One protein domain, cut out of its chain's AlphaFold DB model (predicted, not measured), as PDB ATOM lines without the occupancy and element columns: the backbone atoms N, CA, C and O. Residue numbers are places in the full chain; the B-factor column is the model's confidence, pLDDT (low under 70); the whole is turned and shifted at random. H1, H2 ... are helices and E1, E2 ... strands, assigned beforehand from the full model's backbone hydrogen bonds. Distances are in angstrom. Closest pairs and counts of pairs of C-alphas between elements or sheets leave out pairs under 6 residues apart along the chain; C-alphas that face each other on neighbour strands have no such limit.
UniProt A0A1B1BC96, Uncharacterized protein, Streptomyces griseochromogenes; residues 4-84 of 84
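AT A GLANCE: This is residues 4 to 84 of the 84 residues of an uncharacterized protein of Streptomyces griseochromogenes (UniProt A0A1B1BC96). This domain has little regular structure: a small three-stranded antiparallel sheet, E1 - E2 - E3, with two short helices, H1 and H2, paired away from it, and long loops, residues 4 to 21 and 27 to 43, reaching out to opposite ends. The printed part has 81 residues, 27 of them in named elements, ordered E1 E2 E3 H1 H2, mixed in class. It is compact, radius of gyration of the C-alphas 12.7 A, spanning 35 by 32 by 18 A.

HOW THE PARTS SIT: E1, residues 22 to 26, E2, 44 to 49, and E3, 53 to 55, form a meander, each strand the antiparallel neighbour of the one before. Hairpin E1 and E2 has N 25 and O 46 at 2.8 A, within hydrogen-bond range; hairpin E2 and E3 has N 55 and O 47 at 2.8 A. H1, residues 61 to 65, and H2, 76 to 83, touch; their closest C-alphas, of Pro 61 and Ala 82, are 4.3 A apart. Neither helix is on the sheet. Every O i to N i+4 pair is within range in H2; H1 has 0 of 1, but 2 of 2 O i to N i+3 pairs.

IN THESE COORDINATES: E1, 13.2 A long, begins at C-alpha 22 (-5.006, 103.672, -1.844). E2 measures 16.1 A, E3 6.3 A, H1 8.3 A. H2, 10.5 A, ends at C-alpha 83 (-3.964, 78.119, 9.338).

THE WHOLE: The farthest C-alphas, of Ala 16 and Asp 40, are 38.1 A apart. The printed part has no cut; E1 to E2 is a long link. The model's pLDDT is under 70 at residues 4 to 18, 55 to 59, 67 to 69 and 71 to 72.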
ATOM      1  N   ILE A   4       2.388  90.609   0.835       57.25
ATOM      2  CA  ILE A   4       1.220  91.418   1.202       57.25
ATOM      3  C   ILE A   4       0.442  90.637   2.254       57.25
ATOM      4  O   ILE A   4       0.141  89.462   2.051       57.25
ATOM      5  N   VAL A   5       0.155  91.280   3.379       56.91
ATOM      6  CA  VAL A   5      -0.448  90.652   4.558       56.91
ATOM      7  C   VAL A   5      -1.372  91.669   5.207       56.91
ATOM      8  O   VAL A   5      -1.030  92.842   5.322       56.91
ATOM      9  N   ARG A   6      -2.571  91.232   5.578       63.09
ATOM     10  CA  ARG A   6      -3.622  92.112   6.110       63.09
ATOM     11  C   ARG A   6      -3.589  92.109   7.634       63.09
ATOM     12  O   ARG A   6      -3.071  91.163   8.212       63.09
ATOM     13  N   ASP A   7      -4.084  93.158   8.273       59.12
ATOM     14  CA  ASP A   7      -3.998  93.335   9.726       59.12
ATOM     15  C   ASP A   7      -5.407  93.487  10.315       59.12
ATOM     16  O   ASP A   7      -6.069  94.467  10.010       59.12
ATOM     17  N   PRO A   8      -5.855  92.588  11.196       52.69
ATOM     18  CA  PRO A   8      -7.123  92.640  11.927       52.69
ATOM     19  C   PRO A   8      -7.549  93.993  12.472       52.69
ATOM     20  O   PRO A   8      -8.740  94.229  12.620       52.69
ATOM     21  N   GLY A   9      -6.580  94.826  12.841       56.56
ATOM     22  CA  GLY A   9      -6.794  96.147  13.395       56.56
ATOM     23  C   GLY A   9      -7.206  97.206  12.393       56.56
ATOM     24  O   GLY A   9      -7.529  98.324  12.785       56.56
ATOM     25  N   PHE A  10      -7.129  96.885  11.108       65.44
ATOM     26  CA  PHE A  10      -7.383  97.825  10.040       65.44
ATOM     27  C   PHE A  10      -8.867  97.940   9.753       65.44
ATOM     28  O   PHE A  10      -9.617  96.968   9.874       65.44
ATOM     29  N   HIS A  11      -9.253  99.143   9.339       61.22
ATOM     30  CA  HIS A  11     -10.613  99.464   8.941       61.22
ATOM     31  C   HIS A  11     -11.094  98.482   7.867       61.22
ATOM     32  O   HIS A  11     -10.375  98.219   6.895       61.22
ATOM     33  N   GLU A  12     -12.270  97.893   8.082       61.88
ATOM     34  CA  GLU A  12     -12.956  97.114   7.055       61.88
ATOM     35  C   GLU A  12     -13.750  98.097   6.194       61.88
ATOM     36  O   GLU A  12     -14.632  98.764   6.739       61.88
ATOM     37  N   PRO A  13     -13.453  98.215   4.888       59.69
ATOM     38  CA  PRO A  13     -14.208  99.110   4.026       59.69
ATOM     39  C   PRO A  13     -15.673  98.658   3.976       59.69
ATOM     40  O   PRO A  13     -15.985  97.548   3.539       59.69
ATOM     41  N   ALA A  14     -16.568  99.513   4.460       62.81
ATOM     42  CA  ALA A  14     -18.008  99.372   4.353       62.81
ATOM     43  C   ALA A  14     -18.489  99.924   3.006       62.81
ATOM     44  O   ALA A  14     -17.864 100.805   2.423       62.81
ATOM     45  N   ASP A  15     -19.666  99.490   2.547       60.97
ATOM     46  CA  ASP A  15     -20.277 100.001   1.306       60.97
ATOM     47  C   ASP A  15     -20.498 101.532   1.314       60.97
ATOM     48  O   ASP A  15     -20.728 102.137   0.269       60.97
ATOM     49  N   ALA A  16     -20.460 102.156   2.497       66.38
ATOM     50  CA  ALA A  16     -20.588 103.596   2.693       66.38
ATOM     51  C   ALA A  16     -19.251 104.359   2.648       66.38
ATOM     52  O   ALA A  16     -19.267 105.590   2.649       66.38
ATOM     53  N   ASP A  17     -18.116 103.661   2.625       66.00
ATOM     54  CA  ASP A  17     -16.804 104.291   2.603       66.00
ATOM     55  C   ASP A  17     -16.430 104.677   1.168       66.00
ATOM     56  O   ASP A  17     -16.242 103.822   0.302       66.00
ATOM     57  N   ASP A  18     -16.280 105.979   0.902       67.44
ATOM     58  CA  ASP A  18     -15.837 106.509  -0.399       67.44
ATOM     59  C   ASP A  18     -14.304 106.449  -0.543       67.44
ATOM     60  O   ASP A  18     -13.608 107.407  -0.903       67.44
ATOM     61  N   CYS A  19     -13.737 105.286  -0.219       71.88
ATOM     62  CA  CYS A  19     -12.307 105.054  -0.316       71.88
ATOM     63  C   CYS A  19     -11.897 104.962  -1.793       71.88
ATOM     64  O   CYS A  19     -12.066 103.934  -2.447       71.88
ATOM     65  N   SER A  20     -11.324 106.040  -2.329       71.81
ATOM     66  CA  SER A  20     -10.905 106.120  -3.741       71.81
ATOM     67  C   SER A  20      -9.388 106.136  -3.949       71.81
ATOM     68  O   SER A  20      -8.904 105.871  -5.051       71.81
ATOM     69  N   VAL A  21      -8.615 106.443  -2.901       79.06
ATOM     70  CA  VAL A  21      -7.156 106.595  -2.982       79.06
ATOM     71  C   VAL A  21      -6.470 105.649  -2.011       79.06
ATOM     72  O   VAL A  21      -6.519 105.844  -0.796       79.06
ATOM     73  N   PHE A  22      -5.750 104.683  -2.582       76.44
ATOM     74  CA  PHE A  22      -5.006 103.672  -1.844       76.44
ATOM     75  C   PHE A  22      -3.536 103.639  -2.251       76.44
ATOM     76  O   PHE A  22      -3.186 103.871  -3.410       76.44
ATOM     77  N   TRP A  23      -2.665 103.282  -1.311       81.06
ATOM     78  CA  TRP A  23      -1.272 102.936  -1.589       81.06
ATOM     79  C   TRP A  23      -0.812 101.775  -0.714       81.06
ATOM     80  O   TRP A  23      -1.395 101.483   0.325       81.06
ATOM     81  N   TYR A  24       0.268 101.111  -1.117       80.50
ATOM     82  CA  TYR A  24       0.901 100.103  -0.276       80.50
ATOM     83  C   TYR A  24       1.772 100.772   0.785       80.50
ATOM     84  O   TYR A  24       2.545 101.682   0.482       80.50
ATOM     85  N   PHE A  25       1.691 100.305   2.026       81.94
ATOM     86  CA  PHE A  25       2.456 100.815   3.157       81.94
ATOM     87  C   PHE A  25       3.229  99.679   3.826       81.94
ATOM     88  O   PHE A  25       2.671  98.637   4.164       81.94
ATOM     89  N   CYS A  26       4.532  99.870   4.006       83.25
ATOM     90  CA  CYS A  26       5.392  98.929   4.701       83.25
ATOM     91  C   CYS A  26       5.303  99.190   6.202       83.25
ATOM     92  O   CYS A  26       5.867 100.164   6.696       83.25
ATOM     93  N   ARG A  27       4.621  98.301   6.926       77.94
ATOM     94  CA  ARG A  27       4.487  98.360   8.387       77.94
ATOM     95  C   ARG A  27       5.811  98.106   9.092       77.94
ATOM     96  O   ARG A  27       6.099  98.761  10.078       77.94
ATOM     97  N   THR A  28       6.648  97.226   8.540       79.62
ATOM     98  CA  THR A  28       7.989  96.942   9.076       79.62
ATOM     99  C   THR A  28       8.876  98.191   9.145       79.62
ATOM    100  O   THR A  28       9.704  98.294  10.039       79.62
ATOM    101  N   HIS A  29       8.703  99.136   8.215       82.44
ATOM    102  CA  HIS A  29       9.505 100.363   8.117       82.44
ATOM    103  C   HIS A  29       8.696 101.645   8.349       82.44
ATOM    104  O   HIS A  29       9.213 102.730   8.091       82.44
ATOM    105  N   GLU A  30       7.425 101.517   8.735       82.75
ATOM    106  CA  GLU A  30       6.484 102.622   8.960       82.75
ATOM    107  C   GLU A  30       6.484 103.695   7.852       82.75
ATOM    108  O   GLU A  30       6.497 104.898   8.111       82.75
ATOM    109  N   ARG A  31       6.467 103.273   6.578       84.38
ATOM    110  CA  ARG A  31       6.504 104.193   5.423       84.38
ATOM    111  C   ARG A  31       5.779 103.649   4.189       84.38
ATOM    112  O   ARG A  31       5.606 102.435   4.083       84.38
ATOM    113  N   PRO A  32       5.425 104.500   3.201       85.44
ATOM    114  CA  PRO A  32       4.911 104.031   1.917       85.44
ATOM    115  C   PRO A  32       5.845 102.991   1.292       85.44
ATOM    116  O   PRO A  32       7.054 103.210   1.176       85.44
ATOM    117  N   TYR A  33       5.283 101.847   0.910       82.12
ATOM    118  CA  TYR A  33       6.027 100.777   0.271       82.12
ATOM    119  C   TYR A  33       6.480 101.232  -1.114       82.12
ATOM    120  O   TYR A  33       5.692 101.699  -1.939       82.12
ATOM    121  N   ARG A  34       7.771 101.063  -1.375       79.62
ATOM    122  CA  ARG A  34       8.371 101.224  -2.693       79.62
ATOM    123  C   ARG A  34       9.175  99.964  -2.960       79.62
ATOM    124  O   ARG A  34      10.018  99.593  -2.140       79.62
ATOM    125  N   HIS A  35       8.877  99.308  -4.081       70.75
ATOM    126  CA  HIS A  35       9.617  98.130  -4.529       70.75
ATOM    127  C   HIS A  35      11.122  98.438  -4.513       70.75
ATOM    128  O   HIS A  35      11.511  99.552  -4.857       70.75
ATOM    129  N   GLU A  36      11.933  97.496  -4.026       71.50
ATOM    130  CA  GLU A  36      13.395  97.603  -3.814       71.50
ATOM    131  C   GLU A  36      13.878  98.619  -2.759       71.50
ATOM    132  O   GLU A  36      14.887  98.372  -2.107       71.50
ATOM    133  N   ALA A  37      13.159  99.710  -2.487       76.00
ATOM    134  CA  ALA A  37      13.581 100.696  -1.482       76.00
ATOM    135  C   ALA A  37      13.365 100.231  -0.032       76.00
ATOM    136  O   ALA A  37      13.942 100.802   0.898       76.00
ATOM    137  N   CYS A  38      12.522  99.217   0.175       76.44
ATOM    138  CA  CYS A  38      12.338  98.588   1.478       76.44
ATOM    139  C   CYS A  38      13.540  97.727   1.895       76.44
ATOM    140  O   CYS A  38      13.738  97.548   3.089       76.44
ATOM    141  N   GLY A  39      14.390  97.300   0.957       75.69
ATOM    142  CA  GLY A  39      15.515  96.408   1.232       75.69
ATOM    143  C   GLY A  39      15.105  94.936   1.309       75.69
ATOM    144  O   GLY A  39      13.950  94.574   1.069       75.69
ATOM    145  N   ASP A  40      16.073  94.081   1.626       77.00
ATOM    146  CA  ASP A  40      15.881  92.633   1.694       77.00
ATOM    147  C   ASP A  40      15.091  92.192   2.937       77.00
ATOM    148  O   ASP A  40      14.830  92.966   3.858       77.00
ATOM    149  N   GLY A  41      14.686  90.922   2.957       76.56
ATOM    150  CA  GLY A  41      13.951  90.315   4.068       76.56
ATOM    151  C   GLY A  41      12.443  90.231   3.845       76.56
ATOM    152  O   GLY A  41      11.936  90.436   2.740       76.56
ATOM    153  N   ALA A  42      11.728  89.853   4.902       76.38
ATOM    154  CA  ALA A  42      10.281  89.702   4.897       76.38
ATOM    155  C   ALA A  42       9.644  90.994   5.441       76.38
ATOM    156  O   ALA A  42      10.004  91.459   6.519       76.38
ATOM    157  N   HIS A  43       8.710  91.574   4.686       77.19
ATOM    158  CA  HIS A  43       8.085  92.860   5.009       77.19
ATOM    159  C   HIS A  43       6.585  92.683   5.143       77.19
ATOM    160  O   HIS A  43       5.969  92.044   4.295       77.19
ATOM    161  N   LEU A  44       6.011  93.297   6.173       77.19
ATOM    162  CA  LEU A  44       4.571  93.374   6.371       77.19
ATOM    163  C   LEU A  44       4.022  94.542   5.541       77.19
ATOM    164  O   LEU A  44       4.255  95.703   5.889       77.19
ATOM    165  N   ILE A  45       3.342  94.253   4.427       77.38
ATOM    166  CA  ILE A  45       2.770  95.279   3.540       77.38
ATOM    167  C   ILE A  45       1.248  95.319   3.662       77.38
ATOM    168  O   ILE A  45       0.579  94.330   3.368       77.38
ATOM    169  N   ALA A  46       0.733  96.494   4.017       77.19
ATOM    170  CA  ALA A  46      -0.682  96.819   4.133       77.19
ATOM    171  C   ALA A  46      -1.167  97.647   2.935       77.19
ATOM    172  O   ALA A  46      -0.383  98.404   2.355       77.19
ATOM    173  N   LEU A  47      -2.459  97.563   2.605       75.81
ATOM    174  CA  LEU A  47      -3.116  98.610   1.823       75.81
ATOM    175  C   LEU A  47      -3.432  99.768   2.773       75.81
ATOM    176  O   LEU A  47      -3.798  99.535   3.916       75.81
ATOM    177  N   HIS A  48      -3.238 101.002   2.337       79.62
ATOM    178  CA  HIS A  48      -3.487 102.191   3.137       79.62
ATOM    179  C   HIS A  48      -4.404 103.110   2.345       79.62
ATOM    180  O   HIS A  48      -4.031 103.580   1.270       79.62
ATOM    181  N   CYS A  49      -5.597 103.346   2.873       79.94
ATOM    182  CA  CYS A  49      -6.508 104.367   2.399       79.94
ATOM    183  C   CYS A  49      -6.095 105.724   2.955       79.94
ATOM    184  O   CYS A  49      -5.573 105.844   4.067       79.94
ATOM    185  N   ARG A  50      -6.332 106.776   2.179       81.38
ATOM    186  CA  ARG A  50      -6.092 108.144   2.637       81.38
ATOM    187  C   ARG A  50      -6.924 108.528   3.859       81.38
ATOM    188  O   ARG A  50      -6.451 109.322   4.665       81.38
ATOM    189  N   GLU A  51      -8.139 108.004   3.961       79.38
ATOM    190  CA  GLU A  51      -9.141 108.445   4.936       79.38
ATOM    191  C   GLU A  51      -9.086 107.611   6.214       79.38
ATOM    192  O   GLU A  51      -9.006 108.165   7.308       79.38
ATOM    193  N   HIS A  52      -9.021 106.288   6.071       73.88
ATOM    194  CA  HIS A  52      -9.092 105.358   7.203       73.88
ATOM    195  C   HIS A  52      -7.737 104.818   7.654       73.88
ATOM    196  O   HIS A  52      -7.644 104.082   8.635       73.88
ATOM    197  N   GLY A  53      -6.660 105.207   6.974       74.50
ATOM    198  CA  GLY A  53      -5.341 104.695   7.287       74.50
ATOM    199  C   GLY A  53      -5.122 103.302   6.692       74.50
ATOM    200  O   GLY A  53      -5.618 103.004   5.606       74.50
ATOM    201  N   PRO A  54      -4.348 102.435   7.356       71.31
ATOM    202  CA  PRO A  54      -4.203 101.046   6.944       71.31
ATOM    203  C   PRO A  54      -5.566 100.332   6.892       71.31
ATOM    204  O   PRO A  54      -6.343 100.417   7.840       71.31
ATOM    205  N   GLU A  55      -5.834  99.623   5.797       67.62
ATOM    206  CA  GLU A  55      -7.095  98.927   5.527       67.62
ATOM    207  C   GLU A  55      -6.926  97.415   5.395       67.62
ATOM    208  O   GLU A  55      -5.926  96.891   4.882       67.62
ATOM    209  N   ASN A  56      -7.951  96.715   5.875       60.53
ATOM    210  CA  ASN A  56      -8.036  95.272   5.841       60.53
ATOM    211  C   ASN A  56      -8.533  94.785   4.496       60.53
ATOM    212  O   ASN A  56      -9.264  95.477   3.797       60.53
ATOM    213  N   PHE A  57      -8.188  93.547   4.143       57.38
ATOM    214  CA  PHE A  57      -8.754  92.984   2.924       57.38
ATOM    215  C   PHE A  57      -9.112  91.485   2.999       57.38
ATOM    216  O   PHE A  57      -9.311  90.929   1.948       57.38
ATOM    217  N   LEU A  58      -9.276  90.825   4.162       54.44
ATOM    218  CA  LEU A  58      -9.515  89.363   4.430       54.44
ATOM    219  C   LEU A  58      -8.272  88.537   4.868       54.44
ATOM    220  O   LEU A  58      -7.164  88.818   4.445       54.44
ATOM    221  N   PRO A  59      -8.389  87.468   5.669       58.50
ATOM    222  CA  PRO A  59      -7.238  86.658   6.105       58.50
ATOM    223  C   PRO A  59      -6.366  86.074   4.970       58.50
ATOM    224  O   PRO A  59      -6.887  85.691   3.925       58.50
ATOM    225  N   ASP A  60      -5.042  85.993   5.177       70.75
ATOM    226  CA  ASP A  60      -4.069  85.362   4.263       70.75
ATOM    227  C   ASP A  60      -3.090  84.470   5.057       70.75
ATOM    228  O   ASP A  60      -2.544  84.938   6.060       70.75
ATOM    229  N   PRO A  61      -2.795  83.226   4.637       73.88
ATOM    230  CA  PRO A  61      -1.895  82.326   5.370       73.88
ATOM    231  C   PRO A  61      -0.495  82.890   5.654       73.88
ATOM    232  O   PRO A  61       0.156  82.520   6.633       73.88
ATOM    233  N   ARG A  62      -0.023  83.845   4.845       75.62
ATOM    234  CA  ARG A  62       1.266  84.522   5.048       75.62
ATOM    235  C   ARG A  62       1.282  85.405   6.299       75.62
ATOM    236  O   ARG A  62       2.361  85.756   6.772       75.62
ATOM    237  N   MET A  63       0.121  85.704   6.888       72.88
ATOM    238  CA  MET A  63       0.002  86.355   8.200       72.88
ATOM    239  C   MET A  63       0.737  85.574   9.299       72.88
ATOM    240  O   MET A  63       1.267  86.177  10.231       72.88
ATOM    241  N   LEU A  64       0.850  84.246   9.168       77.31
ATOM    242  CA  LEU A  64       1.576  83.396  10.117       77.31
ATOM    243  C   LEU A  64       3.088  83.669  10.149       77.31
ATOM    244  O   LEU A  64       3.751  83.281  11.108       77.31
ATOM    245  N   MET A  65       3.636  84.365   9.147       79.62
ATOM    246  CA  MET A  65       5.035  84.808   9.145       79.62
ATOM    247  C   MET A  65       5.277  86.018  10.063       79.62
ATOM    248  O   MET A  65       6.426  86.298  10.396       79.62
ATOM    249  N   PHE A  66       4.221  86.732  10.479       75.75
ATOM    250  CA  PHE A  66       4.320  87.982  11.246       75.75
ATOM    251  C   PHE A  66       3.292  88.088  12.391       75.75
ATOM    252  O   PHE A  66       2.604  89.101  12.499       75.75
ATOM    253  N   PRO A  67       3.178  87.103  13.300       65.88
ATOM    254  CA  PRO A  67       2.110  87.072  14.306       65.88
ATOM    255  C   PRO A  67       2.121  88.266  15.279       65.88
ATOM    256  O   PRO A  67       1.068  88.661  15.769       65.88
ATOM    257  N   ALA A  68       3.291  88.864  15.532       69.50
ATOM    258  CA  ALA A  68       3.451  90.054  16.374       69.50
ATOM    259  C   ALA A  68       3.477  91.379  15.583       69.50
ATOM    260  O   ALA A  68       3.626  92.440  16.178       69.50
ATOM    261  N   GLY A  69       3.378  91.333  14.249       69.12
ATOM    262  CA  GLY A  69       3.459  92.521  13.392       69.12
ATOM    263  C   GLY A  69       2.153  93.313  13.287       69.12
ATOM    264  O   GLY A  69       2.149  94.399  12.710       69.12
ATOM    265  N   PHE A  70       1.064  92.770  13.832       70.56
ATOM    266  CA  PHE A  70      -0.286  93.306  13.711       70.56
ATOM    267  C   PHE A  70      -0.698  94.105  14.946       70.56
ATOM    268  O   PHE A  70      -0.300  93.779  16.070       70.56
ATOM    269  N   THR A  71      -1.472  95.173  14.762       68.00
ATOM    270  CA  THR A  71      -1.969  95.989  15.880       68.00
ATOM    271  C   THR A  71      -3.421  96.422  15.658       68.00
ATOM    272  O   THR A  71      -3.648  97.340  14.869       68.00
ATOM    273  N   PRO A  72      -4.375  95.866  16.437       66.25
ATOM    274  CA  PRO A  72      -4.232  94.741  17.374       66.25
ATOM    275  C   PRO A  72      -3.682  93.438  16.756       66.25
ATOM    276  O   PRO A  72      -3.806  93.223  15.553       66.25
ATOM    277  N   PRO A  73      -3.090  92.542  17.572       73.81
ATOM    278  CA  PRO A  73      -2.701  91.205  17.126       73.81
ATOM    279  C   PRO A  73      -3.862  90.428  16.488       73.81
ATOM    280  O   PRO A  73      -5.030  90.686  16.784       73.81
ATOM    281  N   LEU A  74      -3.534  89.419  15.669       74.75
ATOM    282  CA  LEU A  74      -4.520  88.488  15.100       74.75
ATOM    283  C   LEU A  74      -5.401  87.875  16.196       74.75
ATOM    284  O   LEU A  74      -4.890  87.267  17.139       74.75
ATOM    285  N   SER A  75      -6.723  87.987  16.038       75.62
ATOM    286  CA  SER A  75      -7.673  87.237  16.864       75.62
ATOM    287  C   SER A  75      -7.534  85.730  16.627       75.62
ATOM    288  O   SER A  75      -7.038  85.283  15.589       75.62
ATOM    289  N   GLU A  76      -8.026  84.918  17.562       81.19
ATOM    290  CA  GLU A  76      -8.015  83.457  17.427       81.19
ATOM    291  C   GLU A  76      -8.777  82.972  16.181       81.19
ATOM    292  O   GLU A  76      -8.326  82.050  15.502       81.19
ATOM    293  N   ALA A  77      -9.877  83.640  15.817       79.25
ATOM    294  CA  ALA A  77     -10.627  83.348  14.597       79.25
ATOM    295  C   ALA A  77      -9.787  83.603  13.332       79.25
ATOM    296  O   ALA A  77      -9.735  82.761  12.437       79.25
ATOM    297  N   GLN A  78      -9.068  84.728  13.284       75.69
ATOM    298  CA  GLN A  78      -8.188  85.068  12.161       75.69
ATOM    299  C   GLN A  78      -6.962  84.158  12.092       75.69
ATOM    300  O   GLN A  78      -6.562  83.764  11.002       75.69
ATOM    301  N   LEU A  79      -6.394  83.772  13.239       77.44
ATOM    302  CA  LEU A  79      -5.321  82.780  13.310       77.44
ATOM    303  C   LEU A  79      -5.788  81.407  12.825       77.44
ATOM    304  O   LEU A  79      -5.045  80.726  12.126       77.44
ATOM    305  N   THR A  80      -7.000  80.998  13.198       82.06
ATOM    306  CA  THR A  80      -7.582  79.715  12.787       82.06
ATOM    307  C   THR A  80      -7.810  79.684  11.283       82.06
ATOM    308  O   THR A  80      -7.406  78.723  10.639       82.06
ATOM    309  N   TRP A  81      -8.357  80.760  10.711       76.00
ATOM    310  CA  TRP A  81      -8.495  80.901   9.261       76.00
ATOM    311  C   TRP A  81      -7.130  80.928   8.568       76.00
ATOM    312  O   TRP A  81      -6.898  80.168   7.641       76.00
ATOM    313  N   ALA A  82      -6.170  81.735   9.026       75.62
ATOM    314  CA  ALA A  82      -4.846  81.792   8.396       75.62
ATOM    315  C   ALA A  82      -4.105  80.434   8.398       75.62
ATOM    316  O   ALA A  82      -3.161  80.254   7.632       75.62
ATOM    317  N   ARG A  83      -4.505  79.488   9.260       80.25
ATOM    318  CA  ARG A  83      -3.964  78.119   9.338       80.25
ATOM    319  C   ARG A  83      -4.710  77.093   8.475       80.25
ATOM    320  O   ARG A  83      -4.175  75.996   8.324       80.25
ATOM    321  N   SER A  84      -5.913  77.402   7.984       74.00
ATOM    322  CA  SER A  84      -6.716  76.525   7.113       74.00
ATOM    323  C   SER A  84      -6.369  76.720   5.646       74.00
ATOM    324  O   SER A  84      -6.258  75.699   4.938       74.00
TER     325      SER A  84